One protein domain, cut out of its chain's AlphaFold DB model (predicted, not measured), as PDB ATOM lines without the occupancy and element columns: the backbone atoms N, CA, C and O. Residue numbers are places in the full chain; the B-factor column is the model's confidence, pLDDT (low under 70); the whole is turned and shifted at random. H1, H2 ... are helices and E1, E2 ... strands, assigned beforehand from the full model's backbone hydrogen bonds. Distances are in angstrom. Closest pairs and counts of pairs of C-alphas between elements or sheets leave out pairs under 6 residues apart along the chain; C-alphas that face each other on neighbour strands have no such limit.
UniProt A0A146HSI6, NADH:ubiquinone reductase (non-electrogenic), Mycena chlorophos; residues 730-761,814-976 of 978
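This is residues 730 to 761 and 814 to 976 of the 978 residues of the protein "NADH:ubiquinone reductase (non-electrogenic)" of Mycena chlorophos (UniProt A0A146HSI6). A cluster of helices is built round one core helix, H8: H1 packs on it at a slant, H10 crosses it nearly at right angles, and H3 runs beside part of it, with the long H7 alongside part of H3. At one end of the longest axis H4, packed on the end of H8, makes a hairpin with H5, and the short H6 sits beside H4. The 195 printed residues include, along the chain, strand E1 and then ten named helices, H1 to H10; the class is mostly helix. The whole is compact, with a radius of gyration of the C-alphas of 17.4 A and spans of 51 by 39 by 27 A.

H7, residues 896 to 917, touches H3, residues 836 to 851, opposite ways at a shallow tilt of 6 degrees; the closest C-alphas, Leu 850 and Ser 908, are 5.3 A apart. H8, residues 933 to 948, is the hub, touching four helices. With residues 933 to 937 alone it touches H3 (closest C-alphas Ile 840 and Ala 934, 6.1 A). It touches H10, residues 961 to 975, about perpendicular at 81 degrees (Ala 939 and Leu 969, 5.9 A), and H1, residues 747 to 757, at a steep tilt of 48 degrees (Lys 749 and Phe 936, 5.3 A). With residues 945 to 948 alone it touches H4, residues 855 to 865 (Gly 861 and Val 948, 4.2 A). H4 and H5, residues 868 to 882, form a helical hairpin (His 863 and Ala 871, 5.5 A). H6, residues 886 to 889, touches H4 (Pro 860 and Leu 886, 5.5 A). H2, residues 814 to 820, only just touches H1, with 3 pairs of C-alphas within 8 A (Ala 753 and Ala 814, 6.5 A). H9, residues 951 to 957, is close to H8 but not clearly touching (Ser 946 and Trp 954, 5.8 A). E1, residues 730 to 734, pairs with no named strand. Every O i to N i+4 pair is within hydrogen-bond range in H1, H2, H7 and H9, but 9 of 12 in H3, 5 of 7 in H4, 9 of 11 in H5, 11 of 12 in H8 and 7 of 11 in H10; H6 is too short for such a pair.

H7 is 30.7 A long, from C-alpha 896 at (213.745, 172.288, 164.611); H10 is 23.1 A, H3 22.7 A, H8 22.5 A and H5 20.7 A. E1 begins at C-alpha 730, (213.675, 198.921, 126.231), and H10 ends at C-alpha 975, (201.994, 198.407, 139.338).

Residues 762 to 813 are not printed, and C-alphas 761 and 814 are 14.5 A apart across the cut. The links E1 to H1, H2 to H3 and H7 to H8 are long. Residues 892 to 897 stand free. The mean pLDDT of the printed part is 88.7; residues 832 to 836, 919 to 922 and 929 are under 70.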
ATOM      1  N   VAL A 730     213.523 200.381 126.304       95.06
ATOM      2  CA  VAL A 730     213.675 198.921 126.231       95.06
ATOM      3  C   VAL A 730     214.139 198.413 127.593       95.06
ATOM      4  O   VAL A 730     215.299 198.583 127.970       95.06
ATOM      5  N   PHE A 731     213.233 197.778 128.334       95.12
ATOM      6  CA  PHE A 731     213.520 197.138 129.618       95.12
ATOM      7  C   PHE A 731     213.955 195.685 129.409       95.12
ATOM      8  O   PHE A 731     213.395 194.983 128.570       95.12
ATOM      9  N   TYR A 732     214.935 195.210 130.176       94.62
ATOM     10  CA  TYR A 732     215.451 193.846 130.061       94.62
ATOM     11  C   TYR A 732     215.152 193.027 131.324       94.62
ATOM     12  O   TYR A 732     215.571 193.390 132.428       94.62
ATOM     13  N   ASP A 733     214.465 191.897 131.147       93.00
ATOM     14  CA  ASP A 733     213.957 191.040 132.229       93.00
ATOM     15  C   ASP A 733     214.365 189.562 132.031       93.00
ATOM     16  O   ASP A 733     214.777 189.143 130.947       93.00
ATOM     17  N   VAL A 734     214.301 188.765 133.098       92.31
ATOM     18  CA  VAL A 734     214.780 187.372 133.115       92.31
ATOM     19  C   VAL A 734     213.725 186.435 132.529       92.31
ATOM     20  O   VAL A 734     212.615 186.354 133.048       92.31
ATOM     21  N   ALA A 735     214.080 185.667 131.499       91.94
ATOM     22  CA  ALA A 735     213.210 184.658 130.906       91.94
ATOM     23  C   ALA A 735     212.898 183.510 131.891       91.94
ATOM     24  O   ALA A 735     213.793 182.899 132.483       91.94
ATOM     25  N   LEU A 736     211.606 183.204 132.051       91.44
ATOM     26  CA  LEU A 736     211.077 182.131 132.901       91.44
ATOM     27  C   LEU A 736     210.271 181.116 132.071       91.44
ATOM     28  O   LEU A 736     209.977 181.348 130.898       91.44
ATOM     29  N   LYS A 737     209.880 179.997 132.696       90.56
ATOM     30  CA  LYS A 737     208.981 178.988 132.095       90.56
ATOM     31  C   LYS A 737     207.569 179.509 131.823       90.56
ATOM     32  O   LYS A 737     206.911 179.061 130.889       90.56
ATOM     33  N   GLU A 738     207.088 180.411 132.672       88.50
ATOM     34  CA  GLU A 738     205.821 181.118 132.493       88.50
ATOM     35  C   GLU A 738     206.109 182.343 131.607       88.50
ATOM     36  O   GLU A 738     206.800 183.275 132.022       88.50
ATOM     37  N   VAL A 739     205.665 182.301 130.348       83.19
ATOM     38  CA  VAL A 739     205.986 183.332 129.345       83.19
ATOM     39  C   VAL A 739     205.374 184.672 129.761       83.19
ATOM     40  O   VAL A 739     204.169 184.759 129.978       83.19
ATOM     41  N   GLY A 740     206.207 185.712 129.867       80.06
ATOM     42  CA  GLY A 740     205.801 187.041 130.343       80.06
ATOM     43  C   GLY A 740     205.789 187.211 131.871       80.06
ATOM     44  O   GLY A 740     205.437 188.281 132.364       80.06
ATOM     45  N   ALA A 741     206.154 186.188 132.651       83.12
ATOM     46  CA  ALA A 741     206.017 186.240 134.104       83.12
ATOM     47  C   ALA A 741     207.114 187.056 134.802       83.12
ATOM     48  O   ALA A 741     208.292 186.702 134.825       83.12
ATOM     49  N   CYS A 742     206.692 188.113 135.487       82.31
ATOM     50  CA  CYS A 742     207.573 189.040 136.186       82.31
ATOM     51  C   CYS A 742     207.827 188.570 137.630       82.31
ATOM     52  O   CYS A 742     207.199 189.059 138.565       82.31
ATOM     53  N   ARG A 743     208.697 187.564 137.833       85.12
ATOM     54  CA  ARG A 743     208.921 186.929 139.164       85.12
ATOM     55  C   ARG A 743     210.328 187.092 139.757       85.12
ATOM     56  O   ARG A 743     210.600 186.557 140.830       85.12
ATOM     57  N   SER A 744     211.235 187.798 139.081       88.62
ATOM     58  CA  SER A 744     212.599 188.048 139.576       88.62
ATOM     59  C   SER A 744     212.621 189.289 140.491       88.62
ATOM     60  O   SER A 744     212.256 190.374 140.041       88.62
ATOM     61  N   PRO A 745     213.075 189.187 141.758       89.81
ATOM     62  CA  PRO A 745     212.983 190.283 142.732       89.81
ATOM     63  C   PRO A 745     213.936 191.452 142.437       89.81
ATOM     64  O   PRO A 745     213.790 192.516 143.028       89.81
ATOM     65  N   ASN A 746     214.913 191.268 141.542       88.19
ATOM     66  CA  ASN A 746     215.827 192.334 141.126       88.19
ATOM     67  C   ASN A 746     215.209 193.187 140.012       88.19
ATOM     68  O   ASN A 746     215.259 194.411 140.070       88.19
ATOM     69  N   THR A 747     214.627 192.540 138.999       92.69
ATOM     70  CA  THR A 747     214.032 193.210 137.834       92.69
ATOM     71  C   THR A 747     212.674 193.814 138.169       92.69
ATOM     72  O   THR A 747     212.382 194.940 137.766       92.69
ATOM     73  N   LEU A 748     211.880 193.127 138.994       93.00
ATOM     74  CA  LEU A 748     210.549 193.574 139.388       93.00
ATOM     75  C   LEU A 748     210.556 194.924 140.141       93.00
ATOM     76  O   LEU A 748     209.589 195.665 140.008       93.00
ATOM     77  N   LYS A 749     211.647 195.323 140.829       93.25
ATOM     78  CA  LYS A 749     211.755 196.685 141.407       93.25
ATOM     79  C   LYS A 749     211.714 197.774 140.325       93.25
ATOM     80  O   LYS A 749     211.001 198.763 140.457       93.25
ATOM     81  N   SER A 750     212.498 197.598 139.260       94.69
ATOM     82  CA  SER A 750     212.587 198.556 138.150       94.69
ATOM     83  C   SER A 750     211.311 198.563 137.317       94.69
ATOM     84  O   SER A 750     210.884 199.622 136.876       94.69
ATOM     85  N   ARG A 751     210.654 197.406 137.180       94.25
ATOM     86  CA  ARG A 751     209.310 197.295 136.602       94.25
ATOM     87  C   ARG A 751     208.271 198.072 137.412       94.25
ATOM     88  O   ARG A 751     207.546 198.873 136.834       94.25
ATOM     89  N   TYR A 752     208.251 197.906 138.738       95.38
ATOM     90  CA  TYR A 752     207.420 198.722 139.629       95.38
ATOM     91  C   TYR A 752     207.708 200.222 139.457       95.38
ATOM     92  O   TYR A 752     206.768 200.997 139.344       95.38
ATOM     93  N   ALA A 753     208.979 200.632 139.371       95.12
ATOM     94  CA  ALA A 753     209.360 202.033 139.179       95.12
ATOM     95  C   ALA A 753     208.896 202.622 137.827       95.12
ATOM     96  O   ALA A 753     208.358 203.728 137.797       95.12
ATOM     97  N   LEU A 754     209.055 201.879 136.724       94.44
ATOM     98  CA  LEU A 754     208.559 202.262 135.393       94.44
ATOM     99  C   LEU A 754     207.025 202.364 135.379       94.44
ATOM    100  O   LEU A 754     206.475 203.383 134.963       94.44
ATOM    101  N   ASN A 755     206.341 201.342 135.906       94.12
ATOM    102  CA  ASN A 755     204.879 201.285 135.993       94.12
ATOM    103  C   ASN A 755     204.301 202.379 136.906       94.12
ATOM    104  O   ASN A 755     203.244 202.923 136.603       94.12
ATOM    105  N   PHE A 756     204.979 202.716 138.008       93.75
ATOM    106  CA  PHE A 756     204.564 203.781 138.926       93.75
ATOM    107  C   PHE A 756     204.679 205.168 138.294       93.75
ATOM    108  O   PHE A 756     203.793 205.997 138.487       93.75
ATOM    109  N   LYS A 757     205.722 205.407 137.486       91.88
ATOM    110  CA  LYS A 757     205.797 206.611 136.650       91.88
ATOM    111  C   LYS A 757     204.830 206.591 135.461       91.88
ATOM    112  O   LYS A 757     204.597 207.641 134.882       91.88
ATOM    113  N   GLY A 758     204.270 205.443 135.083       91.19
ATOM    114  CA  GLY A 758     203.435 205.325 133.881       91.19
ATOM    115  C   GLY A 758     204.222 205.488 132.576       91.19
ATOM    116  O   GLY A 758     203.659 205.913 131.573       91.19
ATOM    117  N   LEU A 759     205.524 205.179 132.586       91.31
ATOM    118  CA  LEU A 759     206.370 205.219 131.391       91.31
ATOM    119  C   LEU A 759     206.127 203.976 130.532       91.31
ATOM    120  O   LEU A 759     206.128 202.861 131.054       91.31
ATOM    121  N   GLU A 760     205.971 204.146 129.218       90.69
ATOM    122  CA  GLU A 760     205.842 203.014 128.297       90.69
ATOM    123  C   GLU A 760     207.205 202.395 127.954       90.69
ATOM    124  O   GLU A 760     208.167 203.089 127.614       90.69
ATOM    125  N   TYR A 761     207.284 201.063 128.008       92.25
ATOM    126  CA  TYR A 761     208.498 200.309 127.701       92.25
ATOM    127  C   TYR A 761     208.198 198.970 127.019       92.25
ATOM    128  O   TYR A 761     207.188 198.319 127.280       92.25
ATOM    129  N   ALA A 814     216.306 203.545 139.117       93.81
ATOM    130  CA  ALA A 814     215.360 204.414 139.819       93.81
ATOM    131  C   ALA A 814     215.871 205.863 139.941       93.81
ATOM    132  O   ALA A 814     215.106 206.802 139.738       93.81
ATOM    133  N   VAL A 815     217.169 206.043 140.201       92.19
ATOM    134  CA  VAL A 815     217.837 207.356 140.246       92.19
ATOM    135  C   VAL A 815     217.828 208.035 138.873       92.19
ATOM    136  O   VAL A 815     217.516 209.220 138.774       92.19
ATOM    137  N   TYR A 816     218.124 207.285 137.806       94.56
ATOM    138  CA  TYR A 816     218.030 207.773 136.432       94.56
ATOM    139  C   TYR A 816     216.604 208.211 136.090       94.56
ATOM    140  O   TYR A 816     216.404 209.323 135.606       94.56
ATOM    141  N   LEU A 817     215.611 207.365 136.378       93.19
ATOM    142  CA  LEU A 817     214.216 207.655 136.068       93.19
ATOM    143  C   LEU A 817     213.716 208.898 136.814       93.19
ATOM    144  O   LEU A 817     213.006 209.694 136.215       93.19
ATOM    145  N   ASP A 818     214.092 209.113 138.077       90.25
ATOM    146  CA  ASP A 818     213.719 210.336 138.807       90.25
ATOM    147  C   ASP A 818     214.419 211.603 138.302       90.25
ATOM    148  O   ASP A 818     213.832 212.682 138.365       90.25
ATOM    149  N   LYS A 819     215.647 211.489 137.778       89.75
ATOM    150  CA  LYS A 819     216.371 212.625 137.190       89.75
ATOM    151  C   LYS A 819     215.847 212.995 135.798       89.75
ATOM    152  O   LYS A 819     215.740 214.180 135.494       89.75
ATOM    153  N   THR A 820     215.561 212.002 134.958       91.94
ATOM    154  CA  THR A 820     215.143 212.192 133.557       91.94
ATOM    155  C   THR A 820     213.641 212.442 133.427       91.94
ATOM    156  O   THR A 820     213.228 213.223 132.575       91.94
ATOM    157  N   TYR A 821     212.829 211.834 134.297       89.62
ATOM    158  CA  TYR A 821     211.368 211.938 134.303       89.62
ATOM    159  C   TYR A 821     210.886 212.470 135.672       89.62
ATOM    160  O   TYR A 821     210.433 211.690 136.521       89.62
ATOM    161  N   PRO A 822     211.037 213.783 135.940       86.75
ATOM    162  CA  PRO A 822     210.718 214.392 137.231       86.75
ATOM    163  C   PRO A 822     209.226 214.744 137.399       86.75
ATOM    164  O   PRO A 822     208.424 214.717 136.465       86.75
ATOM    165  N   ALA A 823     208.868 215.148 138.619       75.31
ATOM    166  CA  ALA A 823     207.581 215.771 138.928       75.31
ATOM    167  C   ALA A 823     207.470 217.178 138.286       75.31
ATOM    168  O   ALA A 823     208.494 217.849 138.130       75.31
ATOM    169  N   PRO A 824     206.260 217.679 137.954       74.00
ATOM    170  CA  PRO A 824     204.941 217.151 138.322       74.00
ATOM    171  C   PRO A 824     204.356 216.115 137.353       74.00
ATOM    172  O   PRO A 824     203.346 215.506 137.690       74.00
ATOM    173  N   GLU A 825     204.948 215.930 136.172       80.44
ATOM    174  CA  GLU A 825     204.439 215.022 135.135       80.44
ATOM    175  C   GLU A 825     204.538 213.552 135.566       80.44
ATOM    176  O   GLU A 825     203.602 212.780 135.371       80.44
ATOM    177  N   TYR A 826     205.632 213.199 136.246       84.75
ATOM    178  CA  TYR A 826     205.896 211.851 136.729       84.75
ATOM    179  C   TYR A 826     206.065 211.833 138.258       84.75
ATOM    180  O   TYR A 826     206.830 212.638 138.798       84.75
ATOM    181  N   PRO A 827     205.410 210.916 138.997       86.50
ATOM    182  CA  PRO A 827     205.571 210.829 140.445       86.50
ATOM    183  C   PRO A 827     207.014 210.439 140.831       86.50
ATOM    184  O   PRO A 827     207.655 209.662 140.112       86.50
ATOM    185  N   PRO A 828     207.552 210.967 141.946       88.81
ATOM    186  CA  PRO A 828     208.927 210.712 142.358       88.81
ATOM    187  C   PRO A 828     209.081 209.336 143.029       88.81
ATOM    188  O   PRO A 828     208.260 208.926 143.847       88.81
ATOM    189  N   LEU A 829     210.159 208.633 142.692       90.75
ATOM    190  CA  LEU A 829     210.576 207.344 143.255       90.75
ATOM    191  C   LEU A 829     211.374 207.514 144.555       90.75
ATOM    192  O   LEU A 829     211.462 206.569 145.343       90.75
ATOM    193  N   MET A 830     211.950 208.701 144.764       88.81
ATOM    194  CA  MET A 830     212.676 209.135 145.955       88.81
ATOM    195  C   MET A 830     211.872 210.222 146.699       88.81
ATOM    196  O   MET A 830     211.324 211.116 146.055       88.81
ATOM    197  N   PRO A 831     211.801 210.218 148.047       78.88
ATOM    198  CA  PRO A 831     211.111 211.268 148.794       78.88
ATOM    199  C   PRO A 831     211.662 212.669 148.457       78.88
ATOM    200  O   PRO A 831     212.880 212.846 148.461       78.88
ATOM    201  N   PRO A 832     210.809 213.684 148.213       61.38
ATOM    202  CA  PRO A 832     211.221 214.985 147.666       61.38
ATOM    203  C   PRO A 832     211.908 215.923 148.683       61.38
ATOM    204  O   PRO A 832     211.986 217.130 148.464       61.38
ATOM    205  N   ASN A 833     212.386 215.396 149.813       56.78
ATOM    206  CA  ASN A 833     213.156 216.145 150.804       56.78
ATOM    207  C   ASN A 833     214.667 215.942 150.589       56.78
ATOM    208  O   ASN A 833     215.108 214.967 149.983       56.78
ATOM    209  N   SER A 834     215.487 216.854 151.117       46.28
ATOM    210  CA  SER A 834     216.945 216.885 150.901       46.28
ATOM    211  C   SER A 834     217.717 215.654 151.411       46.28
ATOM    212  O   SER A 834     218.899 215.519 151.107       46.28
ATOM    213  N   GLY A 835     217.066 214.746 152.148       57.00
ATOM    214  CA  GLY A 835     217.624 213.463 152.591       57.00
ATOM    215  C   GLY A 835     217.048 212.218 151.898       57.00
ATOM    216  O   GLY A 835     217.554 211.121 152.137       57.00
ATOM    217  N   GLY A 836     216.016 212.342 151.052       68.31
ATOM    218  CA  GLY A 836     215.232 211.205 150.547       68.31
ATOM    219  C   GLY A 836     216.045 210.189 149.742       68.31
ATOM    220  O   GLY A 836     215.943 208.985 149.982       68.31
ATOM    221  N   PHE A 837     216.926 210.675 148.861       78.00
ATOM    222  CA  PHE A 837     217.894 209.845 148.134       78.00
ATOM    223  C   PHE A 837     218.795 209.046 149.088       78.00
ATOM    224  O   PHE A 837     218.950 207.838 148.929       78.00
ATOM    225  N   GLY A 838     219.365 209.702 150.107       74.25
ATOM    226  CA  GLY A 838     220.271 209.063 151.068       74.25
ATOM    227  C   GLY A 838     219.569 208.011 151.928       74.25
ATOM    228  O   GLY A 838     220.134 206.949 152.190       74.25
ATOM    229  N   LEU A 839     218.313 208.266 152.305       76.88
ATOM    230  CA  LEU A 839     217.483 207.322 153.051       76.88
ATOM    231  C   LEU A 839     217.194 206.048 152.238       76.88
ATOM    232  O   LEU A 839     217.308 204.946 152.774       76.88
ATOM    233  N   ILE A 840     216.867 206.177 150.946       85.06
ATOM    234  CA  ILE A 840     216.611 205.016 150.080       85.06
ATOM    235  C   ILE A 840     217.907 204.303 149.662       85.06
ATOM    236  O   ILE A 840     217.927 203.073 149.627       85.06
ATOM    237  N   ALA A 841     219.011 205.022 149.437       81.25
ATOM    238  CA  ALA A 841     220.320 204.409 149.195       81.25
ATOM    239  C   ALA A 841     220.761 203.532 150.385       81.25
ATOM    240  O   ALA A 841     221.156 202.378 150.205       81.25
ATOM    241  N   ALA A 842     220.610 204.044 151.614       78.44
ATOM    242  CA  ALA A 842     220.872 203.283 152.833       78.44
ATOM    243  C   ALA A 842     219.925 202.077 152.983       78.44
ATOM    244  O   ALA A 842     220.356 201.016 153.440       78.44
ATOM    245  N   PHE A 843     218.659 202.207 152.570       87.38
ATOM    246  CA  PHE A 843     217.691 201.107 152.570       87.38
ATOM    247  C   PHE A 843     218.078 199.981 151.595       87.38
ATOM    248  O   PHE A 843     218.124 198.821 152.008       87.38
ATOM    249  N   ASP A 844     218.394 200.287 150.328       86.75
ATOM    250  CA  ASP A 844     218.761 199.261 149.333       86.75
ATOM    251  C   ASP A 844     220.028 198.500 149.771       86.75
ATOM    252  O   ASP A 844     220.041 197.265 149.810       86.75
ATOM    253  N   ALA A 845     221.039 199.229 150.262       82.00
ATOM    254  CA  ALA A 845     222.251 198.646 150.835       82.00
ATOM    255  C   ALA A 845     221.972 197.741 152.056       82.00
ATOM    256  O   ALA A 845     222.569 196.666 152.186       82.00
ATOM    257  N   ALA A 846     221.057 198.140 152.948       84.06
ATOM    258  CA  ALA A 846     220.721 197.391 154.161       84.06
ATOM    259  C   ALA A 846     219.823 196.161 153.910       84.06
ATOM    260  O   ALA A 846     219.851 195.208 154.695       84.06
ATOM    261  N   MET A 847     219.069 196.127 152.805       89.19
ATOM    262  CA  MET A 847     218.255 194.970 152.414       89.19
ATOM    263  C   MET A 847     219.101 193.737 152.064       89.19
ATOM    264  O   MET A 847     218.714 192.612 152.386       89.19
ATOM    265  N   GLY A 848     220.277 193.923 151.452       85.50
ATOM    266  CA  GLY A 848     221.155 192.826 151.019       85.50
ATOM    267  C   GLY A 848     221.464 191.792 152.120       85.50
ATOM    268  O   GLY A 848     221.188 190.605 151.921       85.50
ATOM    269  N   PRO A 849     221.988 192.207 153.293       83.44
ATOM    270  CA  PRO A 849     222.207 191.322 154.439       83.44
ATOM    271  C   PRO A 849     220.932 190.683 155.010       83.44
ATOM    272  O   PRO A 849     220.958 189.511 155.383       83.44
ATOM    273  N   LEU A 850     219.803 191.400 155.063       85.31
ATOM    274  CA  LEU A 850     218.552 190.858 155.617       85.31
ATOM    275  C   LEU A 850     218.001 189.690 154.787       85.31
ATOM    276  O   LEU A 850     217.468 188.725 155.350       85.31
ATOM    277  N   LEU A 851     218.173 189.748 153.463       87.44
ATOM    278  CA  LEU A 851     217.718 188.719 152.531       87.44
ATOM    279  C   LEU A 851     218.550 187.426 152.580       87.44
ATOM    280  O   LEU A 851     218.066 186.393 152.118       87.44
ATOM    281  N   THR A 852     219.739 187.397 153.200       90.06
ATOM    282  CA  THR A 852     220.525 186.145 153.268       90.06
ATOM    283  C   THR A 852     219.841 185.052 154.091       90.06
ATOM    284  O   THR A 852     220.082 183.870 153.860       90.06
ATOM    285  N   ALA A 853     218.960 185.420 155.030       91.19
ATOM    286  CA  ALA A 853     218.136 184.472 155.785       91.19
ATOM    287  C   ALA A 853     217.073 183.766 154.916       91.19
ATOM    288  O   ALA A 853     216.595 182.692 155.274       91.19
ATOM    289  N   VAL A 854     216.712 184.367 153.779       93.12
ATOM    290  CA  VAL A 854     215.637 183.926 152.878       93.12
ATOM    291  C   VAL A 854     216.127 182.870 151.880       93.12
ATOM    292  O   VAL A 854     215.383 181.960 151.508       93.12
ATOM    293  N   PHE A 855     217.397 182.955 151.472       93.25
ATOM    294  CA  PHE A 855     217.992 182.121 150.421       93.25
ATOM    295  C   PHE A 855     217.834 180.592 150.603       93.25
ATOM    296  O   PHE A 855     217.525 179.951 149.596       93.25
ATOM    297  N   PRO A 856     217.947 179.993 151.813       92.62
ATOM    298  CA  PRO A 856     217.740 178.551 152.013       92.62
ATOM    299  C   PRO A 856     216.354 178.055 151.589       92.62
ATOM    300  O   PRO A 856     216.213 176.938 151.107       92.62
ATOM    301  N   PHE A 857     215.325 178.892 151.741       93.38
ATOM    302  CA  PHE A 857     213.953 178.564 151.350       93.38
ATOM    303  C   PHE A 857     213.674 178.929 149.889       93.38
ATOM    304  O   PHE A 857     212.939 178.227 149.201       93.38
ATOM    305  N   ALA A 858     214.258 180.031 149.412       92.94
ATOM    306  CA  ALA A 858     213.882 180.639 148.143       92.94
ATOM    307  C   ALA A 858     214.692 180.150 146.930       92.94
ATOM    308  O   ALA A 858     214.148 180.090 145.827       92.94
ATOM    309  N   PHE A 859     215.972 179.788 147.080       93.50
ATOM    310  CA  PHE A 859     216.806 179.365 145.941       93.50
ATOM    311  C   PHE A 859     216.311 178.090 145.226       93.50
ATOM    312  O   PHE A 859     216.310 178.103 143.991       93.50
ATOM    313  N   PRO A 860     215.836 177.029 145.915       91.69
ATOM    314  CA  PRO A 860     215.321 175.830 145.245       91.69
ATOM    315  C   PRO A 860     214.062 176.117 144.411       91.69
ATOM    316  O   PRO A 860     213.974 175.697 143.256       91.69
ATOM    317  N   GLY A 861     213.125 176.906 144.951       91.62
ATOM    318  CA  GLY A 861     211.938 177.357 144.217       91.62
ATOM    319  C   GLY A 861     212.280 178.304 143.062       91.62
ATOM    320  O   GLY A 861     211.732 178.170 141.973       91.62
ATOM    321  N   THR A 862     213.261 179.195 143.243       92.38
ATOM    322  CA  THR A 862     213.743 180.100 142.182       92.38
ATOM    323  C   THR A 862     214.321 179.315 141.001       92.38
ATOM    324  O   THR A 862     213.960 179.574 139.856       92.38
ATOM    325  N   HIS A 863     215.143 178.296 141.270       93.69
ATOM    326  CA  HIS A 863     215.635 177.366 140.248       93.69
ATOM    327  C   HIS A 863     214.490 176.669 139.487       93.69
ATOM    328  O   HIS A 863     214.593 176.451 138.278       93.69
ATOM    329  N   ALA A 864     213.377 176.349 140.157       91.12
ATOM    330  CA  ALA A 864     212.226 175.714 139.520       91.12
ATOM    331  C   ALA A 864     211.491 176.622 138.508       91.12
ATOM    332  O   ALA A 864     210.909 176.085 137.562       91.12
ATOM    333  N   LEU A 865     211.564 177.955 138.639       91.44
ATOM    334  CA  LEU A 865     210.948 178.912 137.702       91.44
ATOM    335  C   LEU A 865     211.694 179.027 136.360       91.44
ATOM    336  O   LEU A 865     211.081 179.332 135.336       91.44
ATOM    337  N   PHE A 866     213.007 178.785 136.349       93.06
ATOM    338  CA  PHE A 866     213.858 179.012 135.177       93.06
ATOM    339  C   PHE A 866     213.705 177.951 134.086       93.06
ATOM    340  O   PHE A 866     213.522 176.764 134.369       93.06
ATOM    341  N   ASN A 867     213.865 178.371 132.832       92.44
ATOM    342  CA  ASN A 867     214.036 177.473 131.689       92.44
ATOM    343  C   ASN A 867     215.354 176.679 131.790       92.44
ATOM    344  O   ASN A 867     216.239 177.061 132.559       92.44
ATOM    345  N   PRO A 868     215.530 175.577 131.032       92.94
ATOM    346  CA  PRO A 868     216.716 174.726 131.142       92.94
ATOM    347  C   PRO A 868     218.083 175.442 131.039       92.94
ATOM    348  O   PRO A 868     218.957 175.095 131.836       92.94
ATOM    349  N   PRO A 869     218.307 176.440 130.151       92.81
ATOM    350  CA  PRO A 869     219.580 177.165 130.099       92.81
ATOM    351  C   PRO A 869     219.854 177.931 131.401       92.81
ATOM    352  O   PRO A 869     220.893 177.731 132.036       92.81
ATOM    353  N   SER A 870     218.889 178.740 131.848       93.38
ATOM    354  CA  SER A 870     218.984 179.506 133.093       93.38
ATOM    355  C   SER A 870     219.052 178.637 134.352       93.38
ATOM    356  O   SER A 870     219.821 178.946 135.260       93.38
ATOM    357  N   ALA A 871     218.317 177.523 134.414       92.75
ATOM    358  CA  ALA A 871     218.346 176.593 135.546       92.75
ATOM    359  C   ALA A 871     219.732 175.942 135.712       92.75
ATOM    360  O   ALA A 871     220.296 175.936 136.813       92.75
ATOM    361  N   ASN A 872     220.322 175.476 134.604       93.00
ATOM    362  CA  ASN A 872     221.671 174.908 134.580       93.00
ATOM    363  C   ASN A 872     222.735 175.949 134.966       93.00
ATOM    364  O   ASN A 872     223.631 175.650 135.760       93.00
ATOM    365  N   TYR A 873     222.623 177.180 134.453       92.56
ATOM    366  CA  TYR A 873     223.497 178.291 134.839       92.56
ATOM    367  C   TYR A 873     223.386 178.601 136.340       92.56
ATOM    368  O   TYR A 873     224.401 178.725 137.029       92.56
ATOM    369  N   PHE A 874     222.160 178.665 136.871       91.75
ATOM    370  CA  PHE A 874     221.899 178.982 138.272       91.75
ATOM    371  C   PHE A 874     222.529 177.959 139.225       91.75
ATOM    372  O   PHE A 874     223.201 178.368 140.170       91.75
ATOM    373  N   ARG A 875     222.406 176.647 138.960       92.69
ATOM    374  CA  ARG A 875     223.120 175.613 139.738       92.69
ATOM    375  C   ARG A 875     224.633 175.765 139.646       92.69
ATOM    376  O   ARG A 875     225.286 175.931 140.676       92.69
ATOM    377  N   LYS A 876     225.170 175.797 138.419       91.56
ATOM    378  CA  LYS A 876     226.613 175.899 138.137       91.56
ATOM    379  C   LYS A 876     227.273 177.067 138.875       91.56
ATOM    380  O   LYS A 876     228.384 176.927 139.377       91.56
ATOM    381  N   GLU A 877     226.590 178.205 138.975       88.38
ATOM    382  CA  GLU A 877     227.097 179.383 139.678       88.38
ATOM    383  C   GLU A 877     226.889 179.358 141.204       88.38
ATOM    384  O   GLU A 877     227.559 180.126 141.902       88.38
ATOM    385  N   ARG A 878     225.954 178.570 141.756       89.50
ATOM    386  CA  ARG A 878     225.551 178.658 143.179       89.50
ATOM    387  C   ARG A 878     225.993 177.458 144.007       89.50
ATOM    388  O   ARG A 878     226.546 177.676 145.079       89.50
ATOM    389  N   GLU A 879     225.833 176.231 143.527       92.94
ATOM    390  CA  GLU A 879     226.178 175.022 144.295       92.94
ATOM    391  C   GLU A 879     227.670 174.986 144.705       92.94
ATOM    392  O   GLU A 879     227.945 174.773 145.888       92.94
ATOM    393  N   PRO A 880     228.650 175.363 143.848       90.50
ATOM    394  CA  PRO A 880     230.054 175.483 144.267       90.50
ATOM    395  C   PRO A 880     230.324 176.585 145.304       90.50
ATOM    396  O   PRO A 880     231.338 176.537 145.994       90.50
ATOM    397  N   LYS A 881     229.441 177.589 145.414       85.62
ATOM    398  CA  LYS A 881     229.541 178.683 146.399       85.62
ATOM    399  C   LYS A 881     228.829 178.350 147.719       85.62
ATOM    400  O   LYS A 881     229.133 178.964 148.736       85.62
ATOM    401  N   LEU A 882     227.899 177.390 147.700       87.50
ATOM    402  CA  LEU A 882     227.208 176.846 148.874       87.50
ATOM    403  C   LEU A 882     227.935 175.626 149.468       87.50
ATOM    404  O   LEU A 882     227.788 175.353 150.656       87.50
ATOM    405  N   GLY A 883     228.711 174.897 148.658       90.44
ATOM    406  CA  GLY A 883     229.379 173.652 149.054       90.44
ATOM    407  C   GLY A 883     228.443 172.439 149.146       90.44
ATOM    408  O   GLY A 883     228.833 171.419 149.707       90.44
ATOM    409  N   MET A 884     227.219 172.562 148.628       93.31
ATOM    410  CA  MET A 884     226.141 171.568 148.678       93.31
ATOM    411  C   MET A 884     225.145 171.810 147.533       93.31
ATOM    412  O   MET A 884     225.134 172.892 146.935       93.31
ATOM    413  N   THR A 885     224.304 170.820 147.237       93.44
ATOM    414  CA  THR A 885     223.206 170.949 146.263       93.44
ATOM    415  C   THR A 885     222.102 171.886 146.763       93.44
ATOM    416  O   THR A 885     221.964 172.136 147.964       93.44
ATOM    417  N   LEU A 886     221.266 172.395 145.850       91.31
ATOM    418  CA  LEU A 886     220.084 173.179 146.237       91.31
ATOM    419  C   LEU A 886     219.093 172.368 147.094       91.31
ATOM    420  O   LEU A 886     218.436 172.930 147.968       91.31
ATOM    421  N   GLU A 887     219.013 171.055 146.878       91.00
ATOM    422  CA  GLU A 887     218.198 170.120 147.656       91.00
ATOM    423  C   GLU A 887     218.683 169.981 149.110       91.00
ATOM    424  O   GLU A 887     217.861 169.946 150.023       91.00
ATOM    425  N   GLU A 888     219.998 169.944 149.341       90.12
ATOM    426  CA  GLU A 888     220.602 169.898 150.686       90.12
ATOM    427  C   GLU A 888     220.557 171.255 151.407       90.12
ATOM    428  O   GLU A 888     220.536 171.308 152.638       90.12
ATOM    429  N   TYR A 889     220.532 172.356 150.650       91.81
ATOM    430  CA  TYR A 889     220.459 173.714 151.190       91.81
ATOM    431  C   TYR A 889     219.073 174.057 151.772       91.81
ATOM    432  O   TYR A 889     218.970 174.922 152.649       91.81
ATOM    433  N   LEU A 890     218.018 173.363 151.328       91.56
ATOM    434  CA  LEU A 890     216.655 173.516 151.840       91.56
ATOM    435  C   LEU A 890     216.528 172.926 153.262       91.56
ATOM    436  O   LEU A 890     216.739 171.725 153.446       91.56
ATOM    437  N   PRO A 891     216.140 173.709 154.291       92.25
ATOM    438  CA  PRO A 891     215.991 173.186 155.648       92.25
ATOM    439  C   PRO A 891     214.938 172.054 155.724       92.25
ATOM    440  O   PRO A 891     213.816 172.260 155.262       92.25
ATOM    441  N   PRO A 892     215.243 170.879 156.323       90.19
ATOM    442  CA  PRO A 892     214.349 169.718 156.269       90.19
ATOM    443  C   PRO A 892     212.952 169.987 156.866       90.19
ATOM    444  O   PRO A 892     212.879 170.387 158.036       90.19
ATOM    445  N   PRO A 893     211.851 169.736 156.130       87.94
ATOM    446  CA  PRO A 893     210.495 170.046 156.584       87.94
ATOM    447  C   PRO A 893     210.121 169.419 157.935       87.94
ATOM    448  O   PRO A 893     210.344 168.232 158.179       87.94
ATOM    449  N   GLY A 894     209.535 170.226 158.817       85.75
ATOM    450  CA  GLY A 894     209.131 169.857 160.175       85.75
ATOM    451  C   GLY A 894     210.262 169.873 161.212       85.75
ATOM    452  O   GLY A 894     209.987 169.713 162.406       85.75
ATOM    453  N   SER A 895     211.520 170.068 160.802       91.94
ATOM    454  CA  SER A 895     212.674 170.023 161.709       91.94
ATOM    455  C   SER A 895     212.803 171.274 162.584       91.94
ATOM    456  O   SER A 895     212.402 172.378 162.216       91.94
ATOM    457  N   GLU A 896     213.445 171.135 163.748       91.06
ATOM    458  CA  GLU A 896     213.745 172.288 164.611       91.06
ATOM    459  C   GLU A 896     214.712 173.280 163.939       91.06
ATOM    460  O   GLU A 896     214.666 174.482 164.199       91.06
ATOM    461  N   TYR A 897     215.549 172.786 163.019       89.94
ATOM    462  CA  TYR A 897     216.428 173.601 162.185       89.94
ATOM    463  C   TYR A 897     215.627 174.474 161.209       89.94
ATOM    464  O   TYR A 897     215.852 175.680 161.155       89.94
ATOM    465  N   GLU A 898     214.645 173.902 160.507       94.19
ATOM    466  CA  GLU A 898     213.736 174.644 159.626       94.19
ATOM    467  C   GLU A 898     212.991 175.747 160.390       94.19
ATOM    468  O   GLU A 898     213.052 176.909 159.984       94.19
ATOM    469  N   LYS A 899     212.382 175.426 161.542       91.88
ATOM    470  CA  LYS A 899     211.731 176.425 162.414       91.88
ATOM    471  C   LYS A 899     212.690 177.552 162.804       91.88
ATOM    472  O   LYS A 899     212.325 178.723 162.742       91.88
ATOM    473  N   THR A 900     213.925 177.203 163.172       92.44
ATOM    474  CA  THR A 900     214.962 178.163 163.586       92.44
ATOM    475  C   THR A 900     215.397 179.075 162.436       92.44
ATOM    476  O   THR A 900     215.591 180.268 162.651       92.44
ATOM    477  N   GLN A 901     215.539 178.555 161.212       92.75
ATOM    478  CA  GLN A 901     215.877 179.378 160.045       92.75
ATOM    479  C   GLN A 901     214.683 180.242 159.602       92.75
ATOM    480  O   GLN A 901     214.858 181.423 159.310       92.75
ATOM    481  N   TRP A 902     213.458 179.712 159.638       95.25
ATOM    482  CA  TRP A 902     212.246 180.463 159.295       95.25
ATOM    483  C   TRP A 902     211.959 181.597 160.298       95.25
ATOM    484  O   TRP A 902     211.577 182.701 159.911       95.25
ATOM    485  N   ALA A 903     212.268 181.392 161.583       94.06
ATOM    486  CA  ALA A 903     212.233 182.450 162.592       94.06
ATOM    487  C   ALA A 903     213.212 183.607 162.293       94.06
ATOM    488  O   ALA A 903     212.903 184.755 162.612       94.06
ATOM    489  N   LYS A 904     214.356 183.348 161.635       94.56
ATOM    490  CA  LYS A 904     215.263 184.418 161.174       94.56
ATOM    491  C   LYS A 904     214.675 185.201 160.008       94.56
ATOM    492  O   LYS A 904     214.795 186.418 160.012       94.56
ATOM    493  N   VAL A 905     213.997 184.543 159.062       95.50
ATOM    494  CA  VAL A 905     213.248 185.238 157.996       95.50
ATOM    495  C   VAL A 905     212.224 186.189 158.623       95.50
ATOM    496  O   VAL A 905     212.186 187.368 158.278       95.50
ATOM    497  N   LYS A 906     211.471 185.715 159.624       95.56
ATOM    498  CA  LYS A 906     210.522 186.543 160.380       95.56
ATOM    499  C   LYS A 906     211.184 187.727 161.089       95.56
ATOM    500  O   LYS A 906     210.648 188.828 161.027       95.56
ATOM    501  N   ALA A 907     212.356 187.534 161.697       93.44
ATOM    502  CA  ALA A 907     213.119 188.614 162.331       93.44
ATOM    503  C   ALA A 907     213.689 189.635 161.321       93.44
ATOM    504  O   ALA A 907     213.629 190.838 161.580       93.44
ATOM    505  N   SER A 908     214.170 189.191 160.151       93.56
ATOM    506  CA  SER A 908     214.581 190.085 159.056       93.56
ATOM    507  C   SER A 908     213.416 190.961 158.598       93.56
ATOM    508  O   SER A 908     213.547 192.181 158.544       93.56
ATOM    509  N   PHE A 909     212.243 190.370 158.352       94.75
ATOM    510  CA  PHE A 909     211.047 191.146 158.015       94.75
ATOM    511  C   PHE A 909     210.583 192.039 159.177       94.75
ATOM    512  O   PHE A 909     210.157 193.158 158.925       94.75
ATOM    513  N   GLY A 910     210.720 191.619 160.438       94.25
ATOM    514  CA  GLY A 910     210.452 192.478 161.602       94.25
ATOM    515  C   GLY A 910     211.379 193.698 161.697       94.25
ATOM    516  O   GLY A 910     210.990 194.731 162.233       94.25
ATOM    517  N   THR A 911     212.581 193.617 161.119       91.88
ATOM    518  CA  THR A 911     213.490 194.769 160.990       91.88
ATOM    519  C   THR A 911     212.971 195.758 159.940       91.88
ATOM    520  O   THR A 911     212.909 196.954 160.206       91.88
ATOM    521  N   ILE A 912     212.508 195.257 158.786       92.00
ATOM    522  CA  ILE A 912     211.885 196.064 157.719       92.00
ATOM    523  C   ILE A 912     210.571 196.706 158.206       92.00
ATOM    524  O   ILE A 912     210.314 197.875 157.931       92.00
ATOM    525  N   ASP A 913     209.759 195.970 158.970       91.50
ATOM    526  CA  ASP A 913     208.535 196.471 159.615       91.50
ATOM    527  C   ASP A 913     208.842 197.641 160.560       91.50
ATOM    528  O   ASP A 913     208.209 198.691 160.464       91.50
ATOM    529  N   GLY A 914     209.876 197.497 161.397       87.31
ATOM    530  CA  GLY A 914     210.369 198.564 162.266       87.31
ATOM    531  C   GLY A 914     210.854 199.802 161.503       87.31
ATOM    532  O   GLY A 914     210.611 200.917 161.956       87.31
ATOM    533  N   TRP A 915     211.481 199.637 160.332       87.81
ATOM    534  CA  TRP A 915     211.885 200.761 159.479       87.81
ATOM    535  C   TRP A 915     210.693 201.490 158.842       87.81
ATOM    536  O   TRP A 915     210.683 202.717 158.813       87.81
ATOM    537  N   ILE A 916     209.669 200.767 158.374       84.38
ATOM    538  CA  ILE A 916     208.444 201.377 157.821       84.38
ATOM    539  C   ILE A 916     207.654 202.095 158.931       84.38
ATOM    540  O   ILE A 916     207.203 203.224 158.747       84.38
ATOM    541  N   ALA A 917     207.538 201.471 160.107       82.38
ATOM    542  CA  ALA A 917     206.836 202.023 161.266       82.38
ATOM    543  C   ALA A 917     207.587 203.168 161.978       82.38
ATOM    544  O   ALA A 917     206.986 203.870 162.791       82.38
ATOM    545  N   ALA A 918     208.873 203.395 161.679       74.81
ATOM    546  CA  ALA A 918     209.672 204.460 162.294       74.81
ATOM    547  C   ALA A 918     209.132 205.873 161.998       74.81
ATOM    548  O   ALA A 918     209.321 206.778 162.806       74.81
ATOM    549  N   GLY A 919     208.433 206.055 160.872       61.09
ATOM    550  CA  GLY A 919     207.742 207.307 160.541       61.09
ATOM    551  C   GLY A 919     206.331 207.440 161.132       61.09
ATOM    552  O   GLY A 919     205.669 208.435 160.855       61.09
ATOM    553  N   GLY A 920     205.844 206.440 161.877       65.69
ATOM    554  CA  GLY A 920     204.488 206.389 162.427       65.69
ATOM    555  C   GLY A 920     203.902 204.967 162.412       65.69
ATOM    556  O   GLY A 920     204.076 204.243 161.429       65.69
ATOM    557  N   PRO A 921     203.173 204.534 163.462       61.03
ATOM    558  CA  PRO A 921     202.674 203.157 163.567       61.03
ATOM    559  C   PRO A 921     201.614 202.801 162.512       61.03
ATOM    560  O   PRO A 921     201.468 201.627 162.171       61.03
ATOM    561  N   GLU A 922     200.898 203.793 161.976       68.88
ATOM    562  CA  GLU A 922     199.878 203.607 160.931       68.88
ATOM    563  C   GLU A 922     200.425 203.765 159.500       68.88
ATOM    564  O   GLU A 922     199.684 203.552 158.541       68.88
ATOM    565  N   ASN A 923     201.715 204.086 159.323       79.50
ATOM    566  CA  ASN A 923     202.298 204.306 157.998       79.50
ATOM    567  C   ASN A 923     202.171 203.049 157.130       79.50
ATOM    568  O   ASN A 923     202.661 201.980 157.499       79.50
ATOM    569  N   ALA A 924     201.542 203.181 155.961       80.56
ATOM    570  CA  ALA A 924     201.423 202.097 154.985       80.56
ATOM    571  C   ALA A 924     202.737 201.846 154.223       80.56
ATOM    572  O   ALA A 924     203.075 200.691 153.962       80.56
ATOM    573  N   PHE A 925     203.471 202.925 153.932       88.12
ATOM    574  CA  PHE A 925     204.642 202.970 153.054       88.12
ATOM    575  C   PHE A 925     205.882 203.502 153.781       88.12
ATOM    576  O   PHE A 925     205.773 204.277 154.739       88.12
ATOM    577  N   PHE A 926     207.064 203.101 153.318       85.75
ATOM    578  CA  PHE A 926     208.350 203.564 153.831       85.75
ATOM    579  C   PHE A 926     208.460 205.095 153.731       85.75
ATOM    580  O   PHE A 926     208.094 205.691 152.724       85.75
ATOM    581  N   GLY A 927     208.904 205.763 154.799       76.19
ATOM    582  CA  GLY A 927     208.956 207.233 154.851       76.19
ATOM    583  C   GLY A 927     207.595 207.953 154.887       76.19
ATOM    584  O   GLY A 927     207.576 209.171 155.003       76.19
ATOM    585  N   GLY A 928     206.460 207.245 154.822       72.44
ATOM    586  CA  GLY A 928     205.114 207.794 155.060       72.44
ATOM    587  C   GLY A 928     204.494 208.654 153.947       72.44
ATOM    588  O   GLY A 928     203.308 208.959 154.026       72.44
ATOM    589  N   HIS A 929     205.237 209.011 152.894       69.38
ATOM    590  CA  HIS A 929     204.791 209.953 151.852       69.38
ATOM    591  C   HIS A 929     204.112 209.308 150.622       69.38
ATOM    592  O   HIS A 929     203.903 209.981 149.616       69.38
ATOM    593  N   GLY A 930     203.741 208.028 150.708       83.62
ATOM    594  CA  GLY A 930     203.210 207.239 149.588       83.62
ATOM    595  C   GLY A 930     204.237 206.248 149.020       83.62
ATOM    596  O   GLY A 930     205.364 206.191 149.524       83.62
ATOM    597  N   PRO A 931     203.856 205.450 148.004       91.12
ATOM    598  CA  PRO A 931     204.736 204.460 147.389       91.12
ATOM    599  C   PRO A 931     206.033 205.070 146.860       91.12
ATOM    600  O   PRO A 931     206.012 206.098 146.188       91.12
ATOM    601  N   ASN A 932     207.157 204.414 147.134       92.38
ATOM    602  CA  ASN A 932     208.475 204.798 146.633       92.38
ATOM    603  C   ASN A 932     209.359 203.559 146.399       92.38
ATOM    604  O   ASN A 932     208.949 202.424 146.658       92.38
ATOM    605  N   TYR A 933     210.588 203.749 145.907       94.00
ATOM    606  CA  TYR A 933     211.467 202.634 145.528       94.00
ATOM    607  C   TYR A 933     211.751 201.635 146.669       94.00
ATOM    608  O   TYR A 933     211.898 200.437 146.405       94.00
ATOM    609  N   ALA A 934     211.774 202.071 147.935       92.88
ATOM    610  CA  ALA A 934     211.950 201.155 149.063       92.88
ATOM    611  C   ALA A 934     210.765 200.179 149.193       92.88
ATOM    612  O   ALA A 934     210.970 198.972 149.348       92.88
ATOM    613  N   ASP A 935     209.530 200.666 149.035       93.62
ATOM    614  CA  ASP A 935     208.330 199.824 149.015       93.62
ATOM    615  C   ASP A 935     208.323 198.878 147.810       93.62
ATOM    616  O   ASP A 935     207.988 197.702 147.955       93.62
ATOM    617  N   PHE A 936     208.760 199.346 146.635       95.00
ATOM    618  CA  PHE A 936     208.878 198.519 145.426       95.00
ATOM    619  C   PHE A 936     209.910 197.395 145.578       95.00
ATOM    620  O   PHE A 936     209.692 196.294 145.069       95.00
ATOM    621  N   TYR A 937     210.997 197.613 146.327       94.94
ATOM    622  CA  TYR A 937     211.930 196.547 146.706       94.94
ATOM    623  C   TYR A 937     211.219 195.512 147.598       94.94
ATOM    624  O   TYR A 937     211.224 194.317 147.281       94.94
ATOM    625  N   VAL A 938     210.554 195.935 148.680       94.50
ATOM    626  CA  VAL A 938     209.844 194.999 149.577       94.50
ATOM    627  C   VAL A 938     208.757 194.226 148.824       94.50
ATOM    628  O   VAL A 938     208.679 193.004 148.958       94.50
ATOM    629  N   ALA A 939     207.975 194.895 147.976       94.81
ATOM    630  CA  ALA A 939     206.964 194.272 147.128       94.81
ATOM    631  C   ALA A 939     207.577 193.242 146.167       94.81
ATOM    632  O   ALA A 939     207.119 192.101 146.133       94.81
ATOM    633  N   ALA A 940     208.661 193.581 145.463       94.94
ATOM    634  CA  ALA A 940     209.341 192.663 144.549       94.94
ATOM    635  C   ALA A 940     209.860 191.393 145.254       94.94
ATOM    636  O   ALA A 940     209.749 190.288 144.716       94.94
ATOM    637  N   VAL A 941     210.368 191.527 146.484       94.81
ATOM    638  CA  VAL A 941     210.763 190.388 147.330       94.81
ATOM    639  C   VAL A 941     209.546 189.566 147.769       94.81
ATOM    640  O   VAL A 941     209.607 188.338 147.748       94.81
ATOM    641  N   LEU A 942     208.436 190.203 148.149       94.69
ATOM    642  CA  LEU A 942     207.216 189.515 148.577       94.69
ATOM    643  C   LEU A 942     206.530 188.759 147.423       94.69
ATOM    644  O   LEU A 942     206.131 187.611 147.623       94.69
ATOM    645  N   VAL A 943     206.454 189.343 146.219       94.12
ATOM    646  CA  VAL A 943     205.948 188.670 145.006       94.12
ATOM    647  C   VAL A 943     206.820 187.464 144.665       94.12
ATOM    648  O   VAL A 943     206.287 186.367 144.494       94.12
ATOM    649  N   TRP A 944     208.149 187.624 144.642       94.06
ATOM    650  CA  TRP A 944     209.086 186.512 144.446       94.06
ATOM    651  C   TRP A 944     208.842 185.386 145.457       94.06
ATOM    652  O   TRP A 944     208.646 184.235 145.064       94.06
ATOM    653  N   LEU A 945     208.764 185.707 146.752       94.69
ATOM    654  CA  LEU A 945     208.534 184.701 147.788       94.69
ATOM    655  C   LEU A 945     207.182 184.005 147.654       94.69
ATOM    656  O   LEU A 945     207.133 182.792 147.841       94.69
ATOM    657  N   SER A 946     206.125 184.712 147.245       93.44
ATOM    658  CA  SER A 946     204.793 184.126 147.043       93.44
ATOM    659  C   SER A 946     204.759 182.962 146.037       93.44
ATOM    660  O   SER A 946     203.861 182.120 146.121       93.44
ATOM    661  N   VAL A 947     205.748 182.886 145.132       92.12
ATOM    662  CA  VAL A 947     205.884 181.817 144.128       92.12
ATOM    663  C   VAL A 947     207.051 180.848 144.374       92.12
ATOM    664  O   VAL A 947     207.027 179.758 143.806       92.12
ATOM    665  N   VAL A 948     208.053 181.185 145.206       93.44
ATOM    666  CA  VAL A 948     209.213 180.294 145.465       93.44
ATOM    667  C   VAL A 948     209.236 179.603 146.831       93.44
ATOM    668  O   VAL A 948     209.988 178.640 146.974       93.44
ATOM    669  N   VAL A 949     208.443 180.033 147.822       93.69
ATOM    670  CA  VAL A 949     208.273 179.279 149.085       93.69
ATOM    671  C   VAL A 949     207.005 178.421 149.058       93.69
ATOM    672  O   VAL A 949     206.092 178.651 148.266       93.69
ATOM    673  N   SER A 950     206.921 177.412 149.928       91.25
ATOM    674  CA  SER A 950     205.728 176.565 150.020       91.25
ATOM    675  C   SER A 950     204.510 177.332 150.559       91.25
ATOM    676  O   SER A 950     204.625 178.315 151.294       91.25
ATOM    677  N   GLN A 951     203.308 176.882 150.184       92.31
ATOM    678  CA  GLN A 951     202.062 177.616 150.448       92.31
ATOM    679  C   GLN A 951     201.757 177.813 151.945       92.31
ATOM    680  O   GLN A 951     201.116 178.797 152.302       92.31
ATOM    681  N   ASP A 952     202.253 176.942 152.830       92.69
ATOM    682  CA  ASP A 952     202.185 177.121 154.288       92.69
ATOM    683  C   ASP A 952     203.048 178.300 154.773       92.69
ATOM    684  O   ASP A 952     202.598 179.091 155.601       92.69
ATOM    685  N   LYS A 953     204.252 178.470 154.211       93.81
ATOM    686  CA  LYS A 953     205.169 179.577 154.524       93.81
ATOM    687  C   LYS A 953     204.635 180.902 154.004       93.81
ATOM    688  O   LYS A 953     204.686 181.906 154.709       93.81
ATOM    689  N   TRP A 954     204.060 180.895 152.800       95.44
ATOM    690  CA  TRP A 954     203.371 182.064 152.255       95.44
ATOM    691  C   TRP A 954     202.120 182.426 153.072       95.44
ATOM    692  O   TRP A 954     201.857 183.605 153.318       95.44
ATOM    693  N   ALA A 955     201.359 181.433 153.543       94.69
ATOM    694  CA  ALA A 955     200.220 181.657 154.428       94.69
ATOM    695  C   ALA A 955     200.640 182.246 155.788       94.69
ATOM    696  O   ALA A 955     200.042 183.233 156.209       94.69
ATOM    697  N   ASP A 956     201.682 181.704 156.432       94.94
ATOM    698  CA  ASP A 956     202.254 182.250 157.672       94.94
ATOM    699  C   ASP A 956     202.764 183.684 157.472       94.94
ATOM    700  O   ASP A 956     202.359 184.577 158.214       94.94
ATOM    701  N   MET A 957     203.570 183.947 156.436       96.00
ATOM    702  CA  MET A 957     204.162 185.273 156.211       96.00
ATOM    703  C   MET A 957     203.113 186.378 156.019       96.00
ATOM    704  O   MET A 957     203.291 187.485 156.529       96.00
ATOM    705  N   LYS A 958     201.965 186.074 155.397       94.31
ATOM    706  CA  LYS A 958     200.826 187.006 155.296       94.31
ATOM    707  C   LYS A 958     200.174 187.366 156.641       94.31
ATOM    708  O   LYS A 958     199.428 188.339 156.691       94.31
ATOM    709  N   THR A 959     200.443 186.633 157.726       95.38
ATOM    710  CA  THR A 959     199.957 186.971 159.082       95.38
ATOM    711  C   THR A 959     200.890 187.904 159.856       95.38
ATOM    712  O   THR A 959     200.498 188.446 160.891       95.38
ATOM    713  N   TRP A 960     202.135 188.088 159.404       95.00
ATOM    714  CA  TRP A 960     203.148 188.812 160.173       95.00
ATOM    715  C   TRP A 960     202.839 190.313 160.248       95.00
ATOM    716  O   TRP A 960     202.244 190.884 159.334       95.00
ATOM    717  N   HIS A 961     203.239 190.937 161.360       93.12
ATOM    718  CA  HIS A 961     203.160 192.386 161.596       93.12
ATOM    719  C   HIS A 961     201.775 192.984 161.266       93.12
ATOM    720  O   HIS A 961     201.625 193.861 160.418       93.12
ATOM    721  N   GLY A 962     200.716 192.426 161.867       88.75
ATOM    722  CA  GLY A 962     199.333 192.877 161.636       88.75
ATOM    723  C   GLY A 962     198.834 192.690 160.193       88.75
ATOM    724  O   GLY A 962     197.918 193.397 159.759       88.75
ATOM    725  N   GLY A 963     199.457 191.779 159.439       92.25
ATOM    726  CA  GLY A 963     199.186 191.534 158.024       92.25
ATOM    727  C   GLY A 963     199.794 192.566 157.069       92.25
ATOM    728  O   GLY A 963     199.328 192.655 155.932       92.25
ATOM    729  N   ARG A 964     200.799 193.356 157.496       91.75
ATOM    730  CA  ARG A 964     201.415 194.427 156.682       91.75
ATOM    731  C   ARG A 964     201.783 193.960 155.275       91.75
ATOM    732  O   ARG A 964     201.429 194.626 154.312       91.75
ATOM    733  N   TRP A 965     202.436 192.806 155.146       93.94
ATOM    734  CA  TRP A 965     202.945 192.314 153.859       93.94
ATOM    735  C   TRP A 965     201.850 191.975 152.844       93.94
ATOM    736  O   TRP A 965     202.050 192.169 151.650       93.94
ATOM    737  N   ALA A 966     200.683 191.517 153.306       92.69
ATOM    738  CA  ALA A 966     199.532 191.312 152.431       92.69
ATOM    739  C   ALA A 966     198.955 192.661 151.965       92.69
ATOM    740  O   ALA A 966     198.760 192.862 150.771       92.69
ATOM    741  N   LYS A 967     198.772 193.606 152.901       92.06
ATOM    742  CA  LYS A 967     198.261 194.957 152.610       92.06
ATOM    743  C   LYS A 967     199.164 195.719 151.637       92.06
ATOM    744  O   LYS A 967     198.649 196.335 150.715       92.06
ATOM    745  N   LEU A 968     200.486 195.630 151.817       92.12
ATOM    746  CA  LEU A 968     201.483 196.284 150.965       92.12
ATOM    747  C   LEU A 968     201.438 195.757 149.522       92.12
ATOM    748  O   LEU A 968     201.474 196.552 148.587       92.12
ATOM    749  N   LEU A 969     201.298 194.438 149.332       92.75
ATOM    750  CA  LEU A 969     201.107 193.876 147.993       92.75
ATOM    751  C   LEU A 969     199.776 194.308 147.375       92.75
ATOM    752  O   LEU A 969     199.769 194.761 146.236       92.75
ATOM    753  N   ASP A 970     198.662 194.215 148.107       92.62
ATOM    754  CA  ASP A 970     197.362 194.628 147.567       92.62
ATOM    755  C   ASP A 970     197.318 196.137 147.238       92.62
ATOM    756  O   ASP A 970     196.669 196.508 146.263       92.62
ATOM    757  N   SER A 971     198.062 196.992 147.958       91.56
ATOM    758  CA  SER A 971     198.181 198.432 147.657       91.56
ATOM    759  C   SER A 971     199.115 198.790 146.496       91.56
ATOM    760  O   SER A 971     199.070 199.918 146.025       91.56
ATOM    761  N   LEU A 972     199.968 197.866 146.039       93.50
ATOM    762  CA  LEU A 972     200.923 198.088 144.939       93.50
ATOM    763  C   LEU A 972     200.609 197.247 143.691       93.50
ATOM    764  O   LEU A 972     201.300 197.318 142.676       93.50
ATOM    765  N   LYS A 973     199.540 196.454 143.762       89.75
ATOM    766  CA  LYS A 973     199.124 195.445 142.783       89.75
ATOM    767  C   LYS A 973     198.877 195.985 141.379       89.75
ATOM    768  O   LYS A 973     199.070 195.268 140.402       89.75
ATOM    769  N   GLU A 974     198.446 197.238 141.256       87.75
ATOM    770  CA  GLU A 974     198.230 197.844 139.942       87.75
ATOM    771  C   GLU A 974     199.532 198.075 139.169       87.75
ATOM    772  O   GLU A 974     199.510 198.012 137.941       87.75
ATOM    773  N   TYR A 975     200.653 198.218 139.882       89.94
ATOM    774  CA  TYR A 975     201.994 198.407 139.338       89.94
ATOM    775  C   TYR A 975     202.770 197.081 139.141       89.94
ATOM    776  O   TYR A 975     203.899 197.111 138.662       89.94
ATOM    777  N   GLU A 976     202.192 195.907 139.455       81.44
ATOM    778  CA  GLU A 976     202.807 194.572 139.223       81.44
ATOM    779  C   GLU A 976     202.717 194.117 137.741       81.44
ATOM    780  O   GLU A 976     203.151 193.022 137.389       81.44
TER     781      GLU A 976